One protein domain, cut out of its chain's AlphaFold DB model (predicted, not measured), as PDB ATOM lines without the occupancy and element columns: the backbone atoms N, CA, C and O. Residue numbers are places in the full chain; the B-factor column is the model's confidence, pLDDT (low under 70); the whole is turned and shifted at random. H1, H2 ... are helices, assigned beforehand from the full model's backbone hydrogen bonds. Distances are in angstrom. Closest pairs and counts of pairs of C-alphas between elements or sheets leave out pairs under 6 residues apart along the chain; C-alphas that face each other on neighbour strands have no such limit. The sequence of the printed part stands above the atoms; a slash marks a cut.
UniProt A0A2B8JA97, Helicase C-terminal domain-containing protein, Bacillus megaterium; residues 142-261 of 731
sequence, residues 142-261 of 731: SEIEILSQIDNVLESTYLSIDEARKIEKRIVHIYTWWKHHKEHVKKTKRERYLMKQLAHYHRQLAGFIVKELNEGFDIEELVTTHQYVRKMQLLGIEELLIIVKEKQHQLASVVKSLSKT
ATOM      1  N   SER A 142       3.853 -33.312 -29.542       77.81
ATOM      2  CA  SER A 142       5.065 -32.646 -30.028       77.81
ATOM      3  C   SER A 142       4.894 -32.054 -31.436       77.81
ATOM      4  O   SER A 142       4.051 -32.482 -32.224       77.81
ATOM      5  N   GLU A 143       5.748 -31.094 -31.807       81.06
ATOM      6  CA  GLU A 143       5.764 -30.529 -33.168       81.06
ATOM      7  C   GLU A 143       6.019 -31.598 -34.244       81.06
ATOM      8  O   GLU A 143       5.405 -31.569 -35.309       81.06
ATOM      9  N   ILE A 144       6.884 -32.574 -33.951       82.88
ATOM     10  CA  ILE A 144       7.186 -33.701 -34.848       82.88
ATOM     11  C   ILE A 144       5.929 -34.542 -35.086       82.88
ATOM     12  O   ILE A 144       5.639 -34.937 -36.214       82.88
ATOM     13  N   GLU A 145       5.161 -34.779 -34.028       82.81
ATOM     14  CA  GLU A 145       3.933 -35.560 -34.083       82.81
ATOM     15  C   GLU A 145       2.830 -34.839 -34.866       82.81
ATOM     16  O   GLU A 145       2.151 -35.467 -35.673       82.81
ATOM     17  N   ILE A 146       2.707 -33.513 -34.740       87.12
ATOM     18  CA  ILE A 146       1.776 -32.723 -35.566       87.12
ATOM     19  C   ILE A 146       2.164 -32.744 -37.043       87.12
ATOM     20  O   ILE A 146       1.289 -32.884 -37.896       87.12
ATOM     21  N   LEU A 147       3.454 -32.621 -37.366       86.44
ATOM     22  CA  LEU A 147       3.911 -32.702 -38.755       86.44
ATOM     23  C   LEU A 147       3.613 -34.087 -39.352       86.44
ATOM     24  O   LEU A 147       3.102 -34.160 -40.464       86.44
ATOM     25  N   SER A 148       3.819 -35.157 -38.580       86.69
ATOM     26  CA  SER A 148       3.432 -36.522 -38.967       86.69
ATOM     27  C   SER A 148       1.914 -36.676 -39.148       86.69
ATOM     28  O   SER A 148       1.448 -37.296 -40.104       86.69
ATOM     29  N   GLN A 149       1.107 -36.054 -38.283       89.06
ATOM     30  CA  GLN A 149      -0.349 -36.044 -38.442       89.06
ATOM     31  C   GLN A 149      -0.798 -35.317 -39.715       89.06
ATOM     32  O   GLN A 149      -1.780 -35.750 -40.314       89.06
ATOM     33  N   ILE A 150      -0.105 -34.248 -40.131       89.94
ATOM     34  CA  ILE A 150      -0.380 -33.567 -41.404       89.94
ATOM     35  C   ILE A 150      -0.121 -34.515 -42.571       89.94
ATOM     36  O   ILE A 150      -1.010 -34.674 -43.403       89.94
ATOM     37  N   ASP A 151       1.045 -35.160 -42.603       88.94
ATOM     38  CA  ASP A 151       1.403 -36.100 -43.670       88.94
ATOM     39  C   ASP A 151       0.356 -37.235 -43.762       88.94
ATOM     40  O   ASP A 151      -0.213 -37.478 -44.823       88.94
ATOM     41  N   ASN A 152      -0.043 -37.819 -42.625       91.81
ATOM     42  CA  ASN A 152      -1.074 -38.864 -42.581       91.81
ATOM     43  C   ASN A 152      -2.464 -38.373 -43.043       91.81
ATOM     44  O   ASN A 152      -3.203 -39.099 -43.708       91.81
ATOM     45  N   VAL A 153      -2.853 -37.142 -42.696       93.62
ATOM     46  CA  VAL A 153      -4.111 -36.550 -43.178       93.62
ATOM     47  C   VAL A 153      -4.081 -36.356 -44.694       93.62
ATOM     48  O   VAL A 153      -5.084 -36.626 -45.346       93.62
ATOM     49  N   LEU A 154      -2.954 -35.911 -45.251       91.44
ATOM     50  CA  LEU A 154      -2.805 -35.682 -46.691       91.44
ATOM     51  C   LEU A 154      -2.841 -36.983 -47.505       91.44
ATOM     52  O   LEU A 154      -3.275 -36.964 -48.652       91.44
ATOM     53  N   GLU A 155      -2.431 -38.102 -46.908       91.00
ATOM     54  CA  GLU A 155      -2.517 -39.443 -47.503       91.00
ATOM     55  C   GLU A 155      -3.886 -40.115 -47.301       91.00
ATOM     56  O   GLU A 155      -4.192 -41.125 -47.937       91.00
ATOM     57  N   SER A 156      -4.729 -39.573 -46.416       90.94
ATOM     58  CA  SER A 156      -6.043 -40.147 -46.127       90.94
ATOM     59  C   SER A 156      -6.985 -39.996 -47.330       90.94
ATOM     60  O   SER A 156      -7.025 -38.957 -47.990       90.94
ATOM     61  N   THR A 157      -7.804 -41.013 -47.591       91.12
ATOM     62  CA  THR A 157      -8.892 -40.968 -48.583       91.12
ATOM     63  C   THR A 157     -10.246 -41.071 -47.883       91.12
ATOM     64  O   THR A 157     -10.329 -41.501 -46.731       91.12
ATOM     65  N   TYR A 158     -11.306 -40.621 -48.550       92.50
ATOM     66  CA  TYR A 158     -12.673 -40.651 -48.035       92.50
ATOM     67  C   TYR A 158     -13.644 -40.961 -49.171       92.50
ATOM     68  O   TYR A 158     -13.516 -40.415 -50.267       92.50
ATOM     69  N   LEU A 159     -14.609 -41.838 -48.903       87.75
ATOM     70  CA  LEU A 159     -15.693 -42.194 -49.827       87.75
ATOM     71  C   LEU A 159     -17.072 -41.915 -49.218       87.75
ATOM     72  O   LEU A 159     -18.064 -41.866 -49.938       87.75
ATOM     73  N   SER A 160     -17.131 -41.709 -47.899       91.62
ATOM     74  CA  SER A 160     -18.350 -41.393 -47.156       91.62
ATOM     75  C   SER A 160     -18.223 -40.101 -46.346       91.62
ATOM     76  O   SER A 160     -17.130 -39.674 -45.958       91.62
ATOM     77  N   ILE A 161     -19.367 -39.491 -46.029       89.38
ATOM     78  CA  ILE A 161     -19.426 -38.285 -45.193       89.38
ATOM     79  C   ILE A 161     -18.839 -38.511 -43.789       89.38
ATOM     80  O   ILE A 161     -18.179 -37.626 -43.245       89.38
ATOM     81  N   ASP A 162     -19.009 -39.698 -43.204       89.12
ATOM     82  CA  ASP A 162     -18.507 -39.995 -41.858       89.12
ATOM     83  C   ASP A 162     -16.981 -40.134 -41.816       89.12
ATOM     84  O   ASP A 162     -16.345 -39.706 -40.848       89.12
ATOM     85  N   GLU A 163     -16.375 -40.688 -42.867       90.88
ATOM     86  CA  GLU A 163     -14.918 -40.687 -43.043       90.88
ATOM     87  C   GLU A 163     -14.402 -39.263 -43.219       90.88
ATOM     88  O   GLU A 163     -13.476 -38.849 -42.514       90.88
ATOM     89  N   ALA A 164     -15.057 -38.484 -44.083       92.00
ATOM     90  CA  ALA A 164     -14.676 -37.104 -44.333       92.00
ATOM     91  C   ALA A 164     -14.723 -36.252 -43.050       92.00
ATOM     92  O   ALA A 164     -13.765 -35.547 -42.729       92.00
ATOM     93  N   ARG A 165     -15.778 -36.393 -42.236       90.06
ATOM     94  CA  ARG A 165     -15.917 -35.727 -40.925       90.06
ATOM     95  C   ARG A 165     -14.819 -36.112 -39.938       90.06
ATOM     96  O   ARG A 165     -14.344 -35.270 -39.174       90.06
ATOM     97  N   LYS A 166     -14.411 -37.385 -39.906       91.38
ATOM     98  CA  LYS A 166     -13.311 -37.841 -39.038       91.38
ATOM     99  C   LYS A 166     -11.991 -37.194 -39.446       91.38
ATOM    100  O   LYS A 166     -11.249 -36.737 -38.575       91.38
ATOM    101  N   ILE A 167     -11.720 -37.126 -40.748       92.56
ATOM    102  CA  ILE A 167     -10.529 -36.466 -41.285       92.56
ATOM    103  C   ILE A 167     -10.577 -34.963 -40.983       92.56
ATOM    104  O   ILE A 167      -9.595 -34.408 -40.489       92.56
ATOM    105  N   GLU A 168     -11.731 -34.314 -41.154       93.44
ATOM    106  CA  GLU A 168     -11.879 -32.888 -40.861       93.44
ATOM    107  C   GLU A 168     -11.606 -32.570 -39.387       93.44
ATOM    108  O   GLU A 168     -10.891 -31.615 -39.081       93.44
ATOM    109  N   LYS A 169     -12.080 -33.400 -38.451       88.44
ATOM    110  CA  LYS A 169     -11.774 -33.225 -37.022       88.44
ATOM    111  C   LYS A 169     -10.267 -33.221 -36.745       88.44
ATOM    112  O   LYS A 169      -9.807 -32.436 -35.914       88.44
ATOM    113  N   ARG A 170      -9.490 -34.054 -37.448       90.69
ATOM    114  CA  ARG A 170      -8.017 -34.078 -37.350       90.69
ATOM    115  C   ARG A 170      -7.399 -32.813 -37.946       90.69
ATOM    116  O   ARG A 170      -6.512 -32.223 -37.340       90.69
ATOM    117  N   ILE A 171      -7.910 -32.349 -39.084       92.56
ATOM    118  CA  ILE A 171      -7.485 -31.090 -39.711       92.56
ATOM    119  C   ILE A 171      -7.718 -29.894 -38.777       92.56
ATOM    120  O   ILE A 171      -6.807 -29.099 -38.541       92.56
ATOM    121  N   VAL A 172      -8.917 -29.777 -38.202       86.88
ATOM    122  CA  VAL A 172      -9.267 -28.712 -37.247       86.88
ATOM    123  C   VAL A 172      -8.362 -28.769 -36.015       86.88
ATOM    124  O   VAL A 172      -7.914 -27.731 -35.522       86.88
ATOM    125  N   HIS A 173      -8.032 -29.972 -35.541       85.69
ATOM    126  CA  HIS A 173      -7.076 -30.168 -34.453       85.69
ATOM    127  C   HIS A 173      -5.683 -29.624 -34.805       85.69
ATOM    128  O   HIS A 173      -5.121 -28.856 -34.024       85.69
ATOM    129  N   ILE A 174      -5.173 -29.921 -36.004       88.25
ATOM    130  CA  ILE A 174      -3.896 -29.391 -36.504       88.25
ATOM    131  C   ILE A 174      -3.925 -27.856 -36.574       88.25
ATOM    132  O   ILE A 174      -3.013 -27.196 -36.070       88.25
ATOM    133  N   TYR A 175      -4.970 -27.257 -37.155       88.50
ATOM    134  CA  TYR A 175      -5.093 -25.795 -37.230       88.50
ATOM    135  C   TYR A 175      -5.156 -25.142 -35.850       88.50
ATOM    136  O   TYR A 175      -4.548 -24.088 -35.630       88.50
ATOM    137  N   THR A 176      -5.867 -25.770 -34.916       80.69
ATOM    138  CA  THR A 176      -5.977 -25.304 -33.532       80.69
ATOM    139  C   THR A 176      -4.620 -25.379 -32.841       80.69
ATOM    140  O   THR A 176      -4.166 -24.371 -32.297       80.69
ATOM    141  N   TRP A 177      -3.903 -26.503 -32.959       84.44
ATOM    142  CA  TRP A 177      -2.536 -26.629 -32.451       84.44
ATOM    143  C   TRP A 177      -1.634 -25.526 -33.013       84.44
ATOM    144  O   TRP A 177      -0.948 -24.840 -32.254       84.44
ATOM    145  N   TRP A 178      -1.698 -25.288 -34.327       84.75
ATOM    146  CA  TRP A 178      -0.865 -24.296 -35.005       84.75
ATOM    147  C   TRP A 178      -1.140 -22.873 -34.526       84.75
ATOM    148  O   TRP A 178      -0.213 -22.102 -34.268       84.75
ATOM    149  N   LYS A 179      -2.421 -22.514 -34.386       81.25
ATOM    150  CA  LYS A 179      -2.835 -21.229 -33.818       81.25
ATOM    151  C   LYS A 179      -2.344 -21.091 -32.377       81.25
ATOM    152  O   LYS A 179      -2.058 -19.988 -31.935       81.25
ATOM    153  N   HIS A 180      -2.258 -22.170 -31.605       73.62
ATOM    154  CA  HIS A 180      -1.812 -22.093 -30.215       73.62
ATOM    155  C   HIS A 180      -0.293 -21.988 -30.062       73.62
ATOM    156  O   HIS A 180       0.162 -21.135 -29.306       73.62
ATOM    157  N   HIS A 181       0.475 -22.757 -30.831       76.38
ATOM    158  CA  HIS A 181       1.919 -22.900 -30.621       76.38
ATOM    159  C   HIS A 181       2.784 -22.070 -31.586       76.38
ATOM    160  O   HIS A 181       3.948 -21.804 -31.297       76.38
ATOM    161  N   LYS A 182       2.248 -21.646 -32.741       75.44
ATOM    162  CA  LYS A 182       3.029 -21.022 -33.830       75.44
ATOM    163  C   LYS A 182       2.355 -19.782 -34.450       75.44
ATOM    164  O   LYS A 182       2.701 -19.400 -35.568       75.44
ATOM    165  N   GLU A 183       1.410 -19.123 -33.766       67.12
ATOM    166  CA  GLU A 183       0.703 -17.926 -34.289       67.12
ATOM    167  C   GLU A 183       1.637 -16.719 -34.506       67.12
ATOM    168  O   GLU A 183       1.436 -15.956 -35.450       67.12
ATOM    169  N   HIS A 184       2.718 -16.608 -33.722       69.06
ATOM    170  CA  HIS A 184       3.717 -15.531 -33.830       69.06
ATOM    171  C   HIS A 184       5.122 -16.010 -34.234       69.06
ATOM    172  O   HIS A 184       6.080 -15.242 -34.182       69.06
ATOM    173  N   VAL A 185       5.259 -17.266 -34.664       78.50
ATOM    174  CA  VAL A 185       6.546 -17.853 -35.067       78.50
ATOM    175  C   VAL A 185       6.604 -17.953 -36.591       78.50
ATOM    176  O   VAL A 185       5.653 -18.406 -37.237       78.50
ATOM    177  N   LYS A 186       7.722 -17.526 -37.195       77.75
ATOM    178  CA  LYS A 186       7.925 -17.666 -38.645       77.75
ATOM    179  C   LYS A 186       7.993 -19.146 -39.014       77.75
ATOM    180  O   LYS A 186       8.876 -19.859 -38.549       77.75
ATOM    181  N   LYS A 187       7.092 -19.566 -39.903       81.00
ATOM    182  CA  LYS A 187       7.053 -20.932 -40.426       81.00
ATOM    183  C   LYS A 187       8.276 -21.240 -41.295       81.00
ATOM    184  O   LYS A 187       8.644 -20.429 -42.160       81.00
ATOM    185  N   THR A 188       8.849 -22.432 -41.152       87.50
ATOM    186  CA  THR A 188       9.906 -22.916 -42.057       87.50
ATOM    187  C   THR A 188       9.377 -23.116 -43.489       87.50
ATOM    188  O   THR A 188       8.176 -23.012 -43.758       87.50
ATOM    189  N   LYS A 189      10.268 -23.352 -44.467       86.88
ATOM    190  CA  LYS A 189       9.851 -23.631 -45.858       86.88
ATOM    191  C   LYS A 189       8.967 -24.884 -45.938       86.88
ATOM    192  O   LYS A 189       7.930 -24.838 -46.596       86.88
ATOM    193  N   ARG A 190       9.345 -25.955 -45.229       86.69
ATOM    194  CA  ARG A 190       8.595 -27.220 -45.174       86.69
ATOM    195  C   ARG A 190       7.211 -27.026 -44.555       86.69
ATOM    196  O   ARG A 190       6.219 -27.427 -45.145       86.69
ATOM    197  N   GLU A 191       7.125 -26.329 -43.427       86.56
ATOM    198  CA  GLU A 191       5.846 -26.045 -42.765       86.56
ATOM    199  C   GLU A 191       4.898 -25.216 -43.639       86.56
ATOM    200  O   GLU A 191       3.702 -25.488 -43.698       86.56
ATOM    201  N   ARG A 192       5.415 -24.204 -44.351       87.81
ATOM    202  CA  ARG A 192       4.603 -23.421 -45.299       87.81
ATOM    203  C   ARG A 192       4.051 -24.285 -46.424       87.81
ATOM    204  O   ARG A 192       2.903 -24.093 -46.813       87.81
ATOM    205  N   TYR A 193       4.864 -25.204 -46.936       89.81
ATOM    206  CA  TYR A 193       4.457 -26.139 -47.975       89.81
ATOM    207  C   TYR A 193       3.352 -27.081 -47.481       89.81
ATOM    208  O   TYR A 193       2.280 -27.120 -48.083       89.81
ATOM    209  N   LEU A 194       3.559 -27.733 -46.334       89.12
ATOM    210  CA  LEU A 194       2.585 -28.643 -45.726       89.12
ATOM    211  C   LEU A 194       1.262 -27.945 -45.393       89.12
ATOM    212  O   LEU A 194       0.198 -28.433 -45.750       89.12
ATOM    213  N   MET A 195       1.307 -26.748 -44.803       89.94
ATOM    214  CA  MET A 195       0.091 -25.981 -44.504       89.94
ATOM    215  C   MET A 195      -0.655 -25.534 -45.766       89.94
ATOM    216  O   MET A 195      -1.879 -25.412 -45.741       89.94
ATOM    217  N   LYS A 196       0.055 -25.287 -46.876       91.62
ATOM    218  CA  LYS A 196      -0.575 -24.972 -48.165       91.62
ATOM    219  C   LYS A 196      -1.290 -26.199 -48.739       91.62
ATOM    220  O   LYS A 196      -2.413 -26.058 -49.215       91.62
ATOM    221  N   GLN A 197      -0.671 -27.377 -48.662       94.31
ATOM    222  CA  GLN A 197      -1.310 -28.630 -49.070       94.31
ATOM    223  C   GLN A 197      -2.516 -28.963 -48.188       94.31
ATOM    224  O   GLN A 197      -3.593 -29.226 -48.712       94.31
ATOM    225  N   LEU A 198      -2.376 -28.842 -46.864       94.69
ATOM    226  CA  LEU A 198      -3.462 -29.068 -45.909       94.69
ATOM    227  C   LEU A 198      -4.652 -28.139 -46.170       94.69
ATOM    228  O   LEU A 198      -5.797 -28.568 -46.090       94.69
ATOM    229  N   ALA A 199      -4.403 -26.872 -46.514       91.56
ATOM    230  CA  ALA A 199      -5.461 -25.929 -46.867       91.56
ATOM    231  C   ALA A 199      -6.185 -26.306 -48.166       91.56
ATOM    232  O   ALA A 199      -7.403 -26.155 -48.242       91.56
ATOM    233  N   HIS A 200      -5.454 -26.799 -49.170       92.56
ATOM    234  CA  HIS A 200      -6.051 -27.287 -50.411       92.56
ATOM    235  C   HIS A 200      -6.904 -28.536 -50.161       92.56
ATOM    236  O   HIS A 200      -8.077 -28.562 -50.529       92.56
ATOM    237  N   TYR A 201      -6.348 -29.514 -49.447       94.12
ATOM    238  CA  TYR A 201      -7.035 -30.751 -49.095       94.12
ATOM    239  C   TYR A 201      -8.272 -30.495 -48.218       94.12
ATOM    240  O   TYR A 201      -9.342 -31.032 -48.486       94.12
ATOM    241  N   HIS A 202      -8.178 -29.605 -47.219       94.25
ATOM    242  CA  HIS A 202      -9.329 -29.225 -46.389       94.25
ATOM    243  C   HIS A 202     -10.443 -28.590 -47.223       94.25
ATOM    244  O   HIS A 202     -11.610 -28.860 -46.971       94.25
ATOM    245  N   ARG A 203     -10.109 -27.788 -48.240       92.06
ATOM    246  CA  ARG A 203     -11.123 -27.204 -49.126       92.06
ATOM    247  C   ARG A 203     -11.835 -28.268 -49.964       92.06
ATOM    248  O   ARG A 203     -13.056 -28.221 -50.059       92.06
ATOM    249  N   GLN A 204     -11.099 -29.235 -50.512       92.12
ATOM    250  CA  GLN A 204     -11.687 -30.366 -51.243       92.12
ATOM    251  C   GLN A 204     -12.606 -31.197 -50.340       92.12
ATOM    252  O   GLN A 204     -13.750 -31.465 -50.698       92.12
ATOM    253  N   LEU A 205     -12.127 -31.520 -49.137       93.75
ATOM    254  CA  LEU A 205     -12.880 -32.249 -48.123       93.75
ATOM    255  C   LEU A 205     -14.163 -31.508 -47.721       93.75
ATOM    256  O   LEU A 205     -15.236 -32.101 -47.673       93.75
ATOM    257  N   ALA A 206     -14.066 -30.200 -47.472       91.62
ATOM    258  CA  ALA A 206     -15.211 -29.358 -47.149       91.62
ATOM    259  C   ALA A 206     -16.212 -29.291 -48.314       91.62
ATOM    260  O   ALA A 206     -17.413 -29.376 -48.079       91.62
ATOM    261  N   GLY A 207     -15.735 -29.206 -49.561       90.38
ATOM    262  CA  GLY A 207     -16.581 -29.262 -50.756       90.38
ATOM    263  C   GLY A 207     -17.351 -30.575 -50.879       90.38
ATOM    264  O   GLY A 207     -18.546 -30.560 -51.166       90.38
ATOM    265  N   PHE A 208     -16.699 -31.702 -50.586       91.81
ATOM    266  CA  PHE A 208     -17.362 -33.003 -50.516       91.81
ATOM    267  C   PHE A 208     -18.436 -33.033 -49.419       91.81
ATOM    268  O   PHE A 208     -19.579 -33.379 -49.703       91.81
ATOM    269  N   ILE A 209     -18.111 -32.601 -48.194       90.69
ATOM    270  CA  ILE A 209     -19.069 -32.576 -47.073       90.69
ATOM    271  C   ILE A 209     -20.283 -31.695 -47.404       90.69
ATOM    272  O   ILE A 209     -21.417 -32.112 -47.189       90.69
ATOM    273  N   VAL A 210     -20.072 -30.498 -47.961       88.88
ATOM    274  CA  VAL A 210     -21.161 -29.585 -48.353       88.88
ATOM    275  C   VAL A 210     -22.070 -30.218 -49.408       88.88
ATOM    276  O   VAL A 210     -23.294 -30.111 -49.303       88.88
ATOM    277  N   LYS A 211     -21.482 -30.899 -50.400       87.75
ATOM    278  CA  LYS A 211     -22.223 -31.591 -51.457       87.75
ATOM    279  C   LYS A 211     -23.077 -32.731 -50.896       87.75
ATOM    280  O   LYS A 211     -24.252 -32.816 -51.236       87.75
ATOM    281  N   GLU A 212     -22.515 -33.557 -50.015       88.38
ATOM    282  CA  GLU A 212     -23.223 -34.681 -49.385       88.38
ATOM    283  C   GLU A 212     -24.349 -34.223 -48.447       88.38
ATOM    284  O   GLU A 212     -25.407 -34.845 -48.391       88.38
ATOM    285  N   LEU A 213     -24.166 -33.104 -47.739       84.12
ATOM    286  CA  LEU A 213     -25.218 -32.523 -46.898       84.12
ATOM    287  C   LEU A 213     -26.366 -31.892 -47.711       84.12
ATOM    288  O   LEU A 213     -27.412 -31.581 -47.141       84.12
ATOM    289  N   ASN A 214     -26.182 -31.702 -49.024       76.06
ATOM    290  CA  ASN A 214     -27.151 -31.117 -49.954       76.06
ATOM    291  C   ASN A 214     -27.734 -29.773 -49.474       76.06
ATOM    292  O   ASN A 214     -28.928 -29.499 -49.594       76.06
ATOM    293  N   GLU A 215     -26.887 -28.918 -48.899       70.62
ATOM    294  CA  GLU A 215     -27.335 -27.660 -48.289       70.62
ATOM    295  C   GLU A 215     -27.422 -26.483 -49.275       70.62
ATOM    296  O   GLU A 215     -27.722 -25.364 -48.864       70.62
ATOM    297  N   GLY A 216     -27.147 -26.716 -50.563       72.06
ATOM    298  CA  GLY A 216     -27.208 -25.688 -51.611       72.06
ATOM    299  C   GLY A 216     -26.135 -24.595 -51.508       72.06
ATOM    300  O   GLY A 216     -26.269 -23.561 -52.156       72.06
ATOM    301  N   PHE A 217     -25.091 -24.796 -50.700       79.31
ATOM    302  CA  PHE A 217     -23.936 -23.898 -50.623       79.31
ATOM    303  C   PHE A 217     -22.837 -24.340 -51.598       79.31
ATOM    304  O   PHE A 217     -22.583 -25.533 -51.742       79.31
ATOM    305  N   ASP A 218     -22.138 -23.382 -52.205       81.06
ATOM    306  CA  ASP A 218     -20.862 -23.626 -52.881       81.06
ATOM    307  C   ASP A 218     -19.713 -23.284 -51.922       81.06
ATOM    308  O   ASP A 218     -19.647 -22.183 -51.362       81.06
ATOM    309  N   ILE A 219     -18.801 -24.236 -51.707       81.19
ATOM    310  CA  ILE A 219     -17.646 -24.034 -50.833       81.19
ATOM    311  C   ILE A 219     -16.728 -22.929 -51.360       81.19
ATOM    312  O   ILE A 219     -16.234 -22.133 -50.558       81.19
ATOM    313  N   GLU A 220     -16.518 -22.841 -52.675       81.00
ATOM    314  CA  GLU A 220     -15.616 -21.847 -53.260       81.00
ATOM    315  C   GLU A 220     -16.173 -20.434 -53.061       81.00
ATOM    316  O   GLU A 220     -15.406 -19.517 -52.766       81.00
ATOM    317  N   GLU A 221     -17.500 -20.266 -53.088       79.25
ATOM    318  CA  GLU A 221     -18.169 -19.006 -52.741       79.25
ATOM    319  C   GLU A 221     -18.117 -18.712 -51.229       79.25
ATOM    320  O   GLU A 221     -17.842 -17.580 -50.804       79.25
ATOM    321  N   LEU A 222     -18.333 -19.733 -50.392       79.50
ATOM    322  CA  LEU A 222     -18.412 -19.596 -48.937       79.50
ATOM    323  C   LEU A 222     -17.079 -19.160 -48.311       79.50
ATOM    324  O   LEU A 222     -17.057 -18.332 -47.394       79.50
ATOM    325  N   VAL A 223     -15.956 -19.696 -48.800       81.00
ATOM    326  CA  VAL A 223     -14.611 -19.408 -48.268       81.00
ATOM    327  C   VAL A 223     -13.821 -18.383 -49.091       81.00
ATOM    328  O   VAL A 223     -12.594 -18.324 -49.005       81.00
ATOM    329  N   THR A 224     -14.510 -17.495 -49.810       76.25
ATOM    330  CA  THR A 224     -13.905 -16.345 -50.516       76.25
ATOM    331  C   THR A 224     -13.180 -15.367 -49.587       76.25
ATOM    332  O   THR A 224     -12.197 -14.735 -49.972       76.25
ATOM    333  N   THR A 225     -13.641 -15.227 -48.340       74.75
ATOM    334  CA  THR A 225     -13.060 -14.278 -47.377       74.75
ATOM    335  C   THR A 225     -12.151 -14.966 -46.365       74.75
ATOM    336  O   THR A 225     -12.474 -16.019 -45.814       74.75
ATOM    337  N   HIS A 226     -11.045 -14.303 -46.006       78.88
ATOM    338  CA  HIS A 226     -10.114 -14.800 -44.985       78.88
ATOM    339  C   HIS A 226     -10.801 -15.088 -43.634       78.88
ATOM    340  O   HIS A 226     -10.377 -15.968 -42.887       78.88
ATOM    341  N   GLN A 227     -11.895 -14.382 -43.328       77.44
ATOM    342  CA  GLN A 227     -12.687 -14.609 -42.122       77.44
ATOM    343  C   GLN A 227     -13.378 -15.981 -42.124       77.44
ATOM    344  O   GLN A 227     -13.331 -16.670 -41.105       77.44
ATOM    345  N   TYR A 228     -14.016 -16.377 -43.230       81.81
ATOM    346  CA  TYR A 228     -14.690 -17.674 -43.322       81.81
ATOM    347  C   TYR A 228     -13.705 -18.827 -43.484       81.81
ATOM    348  O   TYR A 228     -13.883 -19.838 -42.811       81.81
ATOM    349  N   VAL A 229     -12.599 -18.625 -44.212       84.88
ATOM    350  CA  VAL A 229     -11.470 -19.577 -44.224       84.88
ATOM    351  C   VAL A 229     -11.006 -19.859 -42.797       84.88
ATOM    352  O   VAL A 229     -10.941 -21.009 -42.376       84.88
ATOM    353  N   ARG A 230     -10.743 -18.809 -42.009       81.88
ATOM    354  CA  ARG A 230     -10.266 -18.966 -40.632       81.88
ATOM    355  C   ARG A 230     -11.299 -19.645 -39.731       81.88
ATOM    356  O   ARG A 230     -10.912 -20.415 -38.860       81.88
ATOM    357  N   LYS A 231     -12.596 -19.376 -39.915       79.19
ATOM    358  CA  LYS A 231     -13.659 -20.063 -39.164       79.19
ATOM    359  C   LYS A 231     -13.740 -21.543 -39.521       79.19
ATOM    360  O   LYS A 231     -13.752 -22.350 -38.606       79.19
ATOM    361  N   MET A 232     -13.713 -21.890 -40.807       88.06
ATOM    362  CA  MET A 232     -13.689 -23.284 -41.259       88.06
ATOM    363  C   MET A 232     -12.482 -24.031 -40.682       88.06
ATOM    364  O   MET A 232     -12.629 -25.111 -40.127       88.06
ATOM    365  N   GLN A 233     -11.290 -23.432 -40.737       87.81
ATOM    366  CA  GLN A 233     -10.065 -24.038 -40.204       87.81
ATOM    367  C   GLN A 233     -10.134 -24.313 -38.697       87.81
ATOM    368  O   GLN A 233      -9.560 -25.286 -38.225       87.81
ATOM    369  N   LEU A 234     -10.817 -23.455 -37.937       79.50
ATOM    370  CA  LEU A 234     -10.876 -23.561 -36.477       79.50
ATOM    371  C   LEU A 234     -12.093 -24.327 -35.957       79.50
ATOM    372  O   LEU A 234     -12.042 -24.825 -34.837       79.50
ATOM    373  N   LEU A 235     -13.179 -24.393 -36.725       78.50
ATOM    374  CA  LEU A 235     -14.461 -24.940 -36.275       78.50
ATOM    375  C   LEU A 235     -14.935 -26.139 -37.109       78.50
ATOM    376  O   LEU A 235     -15.769 -26.903 -36.637       78.50
ATOM    377  N   GLY A 236     -14.395 -26.322 -38.314       86.12
ATOM    378  CA  GLY A 236     -14.915 -27.244 -39.325       86.12
ATOM    379  C   GLY A 236     -15.990 -26.604 -40.207       86.12
ATOM    380  O   GLY A 236     -16.479 -25.501 -39.929       86.12
ATOM    381  N   ILE A 237     -16.341 -27.283 -41.301       87.50
ATOM    382  CA  ILE A 237     -17.304 -26.784 -42.283       87.50
ATOM    383  C   ILE A 237     -18.737 -26.786 -41.748       87.50
ATOM    384  O   ILE A 237     -19.450 -25.810 -41.946       87.50
ATOM    385  N   GLU A 238     -19.152 -27.810 -41.001       83.00
ATOM    386  CA  GLU A 238     -20.529 -27.905 -40.490       83.00
ATOM    387  C   GLU A 238     -20.876 -26.764 -39.532       83.00
ATOM    388  O   GLU A 238     -21.919 -26.124 -39.657       83.00
ATOM    389  N   GLU A 239     -19.967 -26.444 -38.613       78.06
ATOM    390  CA  GLU A 239     -20.165 -25.335 -37.682       78.06
ATOM    391  C   GLU A 239     -20.169 -23.988 -38.423       78.06
ATOM    392  O   GLU A 239     -20.948 -23.086 -38.104       78.06
ATOM    393  N   LEU A 240     -19.340 -23.847 -39.465       79.56
ATOM    394  CA  LEU A 240     -19.390 -22.676 -40.335       79.56
ATOM    395  C   LEU A 240     -20.755 -22.557 -41.039       79.56
ATOM    396  O   LEU A 240     -21.309 -21.456 -41.067       79.56
ATOM    397  N   LEU A 241     -21.309 -23.657 -41.556       81.25
ATOM    398  CA  LEU A 241     -22.629 -23.684 -42.194       81.25
ATOM    399  C   LEU A 241     -23.735 -23.286 -41.210       81.25
ATOM    400  O   LEU A 241     -24.568 -22.445 -41.547       81.25
ATOM    401  N   ILE A 242     -23.701 -23.782 -39.968       75.06
ATOM    402  CA  ILE A 242     -24.642 -23.375 -38.908       75.06
ATOM    403  C   ILE A 242     -24.577 -21.859 -38.682       75.06
ATOM    404  O   ILE A 242     -25.605 -21.183 -38.721       75.06
ATOM    405  N   ILE A 243     -23.374 -21.297 -38.523       71.75
ATOM    406  CA  ILE A 243     -23.175 -19.851 -38.328       71.75
ATOM    407  C   ILE A 243     -23.732 -19.044 -39.510       71.75
ATOM    408  O   ILE A 243     -24.288 -17.955 -39.327       71.75
ATOM    409  N   VAL A 244     -23.537 -19.532 -40.734       76.31
ATOM    410  CA  VAL A 244     -23.984 -18.857 -41.957       76.31
ATOM    411  C   VAL A 244     -25.507 -18.903 -42.062       76.31
ATOM    412  O   VAL A 244     -26.123 -17.853 -42.262       76.31
ATOM    413  N   LYS A 245     -26.121 -20.064 -41.817       77.25
ATOM    414  CA  LYS A 245     -27.579 -20.227 -41.772       77.25
ATOM    415  C   LYS A 245     -28.221 -19.367 -40.696       77.25
ATOM    416  O   LYS A 245     -29.199 -18.680 -40.969       77.25
ATOM    417  N   GLU A 246     -27.667 -19.332 -39.484       74.25
ATOM    418  CA  GLU A 246     -28.182 -18.477 -38.409       74.25
ATOM    419  C   GLU A 246     -28.180 -16.999 -38.817       74.25
ATOM    420  O   GLU A 246     -29.164 -16.289 -38.596       74.25
ATOM    421  N   LYS A 247     -27.112 -16.528 -39.472       73.44
ATOM    422  CA  LYS A 247     -27.054 -15.159 -40.003       73.44
ATOM    423  C   LYS A 247     -28.083 -14.911 -41.105       73.44
ATOM    424  O   LYS A 247     -28.707 -13.850 -41.101       73.44
ATOM    425  N   GLN A 248     -28.265 -15.856 -42.028       77.19
ATOM    426  CA  GLN A 248     -29.282 -15.764 -43.080       77.19
ATOM    427  C   GLN A 248     -30.692 -15.721 -42.481       77.19
ATOM    428  O   GLN A 248     -31.478 -14.845 -42.838       77.19
ATOM    429  N   HIS A 249     -30.994 -16.574 -41.499       78.88
ATOM    430  CA  HIS A 249     -32.269 -16.565 -40.778       78.88
ATOM    431  C   HIS A 249     -32.512 -15.249 -40.035       78.88
ATOM    432  O   HIS A 249     -33.615 -14.703 -40.092       78.88
ATOM    433  N   GLN A 250     -31.491 -14.702 -39.367       76.75
ATOM    434  CA  GLN A 250     -31.592 -13.390 -38.730       76.75
ATOM    435  C   GLN A 250     -31.908 -12.301 -39.755       76.75
ATOM    436  O   GLN A 250     -32.843 -11.530 -39.543       76.75
ATOM    437  N   LEU A 251     -31.189 -12.254 -40.879       81.81
ATOM    438  CA  LEU A 251     -31.450 -11.273 -41.931       81.81
ATOM    439  C   LEU A 251     -32.862 -11.432 -42.509       81.81
ATOM    440  O   LEU A 251     -33.594 -10.449 -42.591       81.81
ATOM    441  N   ALA A 252     -33.287 -12.662 -42.810       83.62
ATOM    442  CA  ALA A 252     -34.632 -12.959 -43.295       83.62
ATOM    443  C   ALA A 252     -35.717 -12.506 -42.302       83.62
ATOM    444  O   ALA A 252     -36.740 -11.946 -42.701       83.62
ATOM    445  N   SER A 253     -35.485 -12.676 -40.996       84.38
ATOM    446  CA  SER A 253     -36.406 -12.183 -39.965       84.38
ATOM    447  C   SER A 253     -36.515 -10.651 -39.962       84.38
ATOM    448  O   SER A 253     -37.616 -10.112 -39.834       84.38
ATOM    449  N   VAL A 254     -35.399  -9.943 -40.179       85.25
ATOM    450  CA  VAL A 254     -35.377  -8.476 -40.285       85.25
ATOM    451  C   VAL A 254     -36.102  -8.027 -41.552       85.25
ATOM    452  O   VAL A 254     -36.943  -7.136 -41.466       85.25
ATOM    453  N   VAL A 255     -35.863  -8.676 -42.696       84.50
ATOM    454  CA  VAL A 255     -36.584  -8.424 -43.961       84.50
ATOM    455  C   VAL A 255     -38.093  -8.593 -43.770       84.50
ATOM    456  O   VAL A 255     -38.875  -7.718 -44.144       84.50
ATOM    457  N   LYS A 256     -38.526  -9.680 -43.121       85.62
ATOM    458  CA  LYS A 256     -39.945  -9.941 -42.826       85.62
ATOM    459  C   LYS A 256     -40.565  -8.895 -41.891       85.62
ATOM    460  O   LYS A 256     -41.745  -8.586 -42.015       85.62
ATOM    461  N   SER A 257     -39.797  -8.357 -40.944       85.56
ATOM    462  CA  SER A 257     -40.261  -7.284 -40.053       85.56
ATOM    463  C   SER A 257     -40.367  -5.941 -40.785       85.56
ATOM    464  O   SER A 257     -41.382  -5.246 -40.692       85.56
ATOM    465  N   LEU A 258     -39.337  -5.587 -41.560       83.94
ATOM    466  CA  LEU A 258     -39.280  -4.325 -42.296       83.94
ATOM    467  C   LEU A 258     -40.296  -4.274 -43.434       83.94
ATOM    468  O   LEU A 258     -40.925  -3.243 -43.619       83.94
ATOM    469  N   SER A 259     -40.537  -5.374 -44.147       81.81
ATOM    470  CA  SER A 259     -41.570  -5.428 -45.201       81.81
ATOM    471  C   SER A 259     -42.974  -5.111 -44.695       81.81
ATOM    472  O   SER A 259     -43.797  -4.642 -45.468       81.81
ATOM    473  N   LYS A 260     -43.244  -5.290 -43.397       80.56
ATOM    474  CA  LYS A 260     -44.523  -4.909 -42.783       80.56
ATOM    475  C   LYS A 260     -44.596  -3.447 -42.345       80.56
ATOM    476  O   LYS A 260     -45.688  -2.917 -42.197       80.56
ATOM    477  N   THR A 261     -43.457  -2.819 -42.052       75.38
ATOM    478  CA  THR A 261     -43.389  -1.548 -41.297       75.38
ATOM    479  C   THR A 261     -42.677  -0.416 -42.039       75.38
ATOM    480  O   THR A 261     -42.804   0.749 -41.669       75.38
TER     481      THR A 261
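Overview. This is residues 142 to 261 of the 731 residues of the protein "Helicase C-terminal domain-containing protein" of Bacillus megaterium (UniProt A0A2B8JA97). A compact body of crossed helices has one long arm: H1, H2 and H3 pack together through two hairpins, H5 crosses H2, short H4 packs on H3, and residues 246 to 261 of H6 stick out. The printed part has 120 residues with six named helices, H1 to H6 in order, and no named strand; its class is all helix. The whole is loose, with a radius of gyration of the C-alphas of 16.8 A, and spans 60 by 36 by 20 A.

Arrangement. H1, residues 143 to 155, and H2, residues 161 to 181, form a helical hairpin at a shallow tilt of 27 degrees; their closest C-alphas, Ile 146 and Ile 174, are 6.6 A apart. H2 forms another with H3, residues 189 to 213, at 36 degrees, only just steep; the closest C-alphas, Ile 161 and Ile 209, are 6.0 A apart. H3 is the hub, touching four helices. H4, residues 219 to 222, touches it, with C-alphas Gly 207 and Ile 219 closest at 5.3 A. H5, residues 226 to 235, touches H2 at 72 degrees, only just about perpendicular, with C-alphas Val 172 and Leu 234 closest at 5.5 A. H6, residues 237 to 261, touches H5 at a steep tilt of 58 degrees, with C-alphas Met 232 and Leu 240 closest at 5.8 A. Every O i to N i+4 pair is within hydrogen-bond range in H1, H2, H3 and H5, and 20 of 21 are in H6; H4 is too short for one.

Along the chain. H1 begins at C-alpha 143 (5.764, -30.529, -33.168). H2 is 30.1 A long, H3 36.2 A and H6 36.3 A, ending at C-alpha 261 (-43.389, -1.548, -41.297).

Size, cuts and confidence. The C-alphas farthest apart, Ile 144 and Thr 261, are 60.3 A apart. The printed part has no cut and no long link. Residues 183 to 184 are under pLDDT 70.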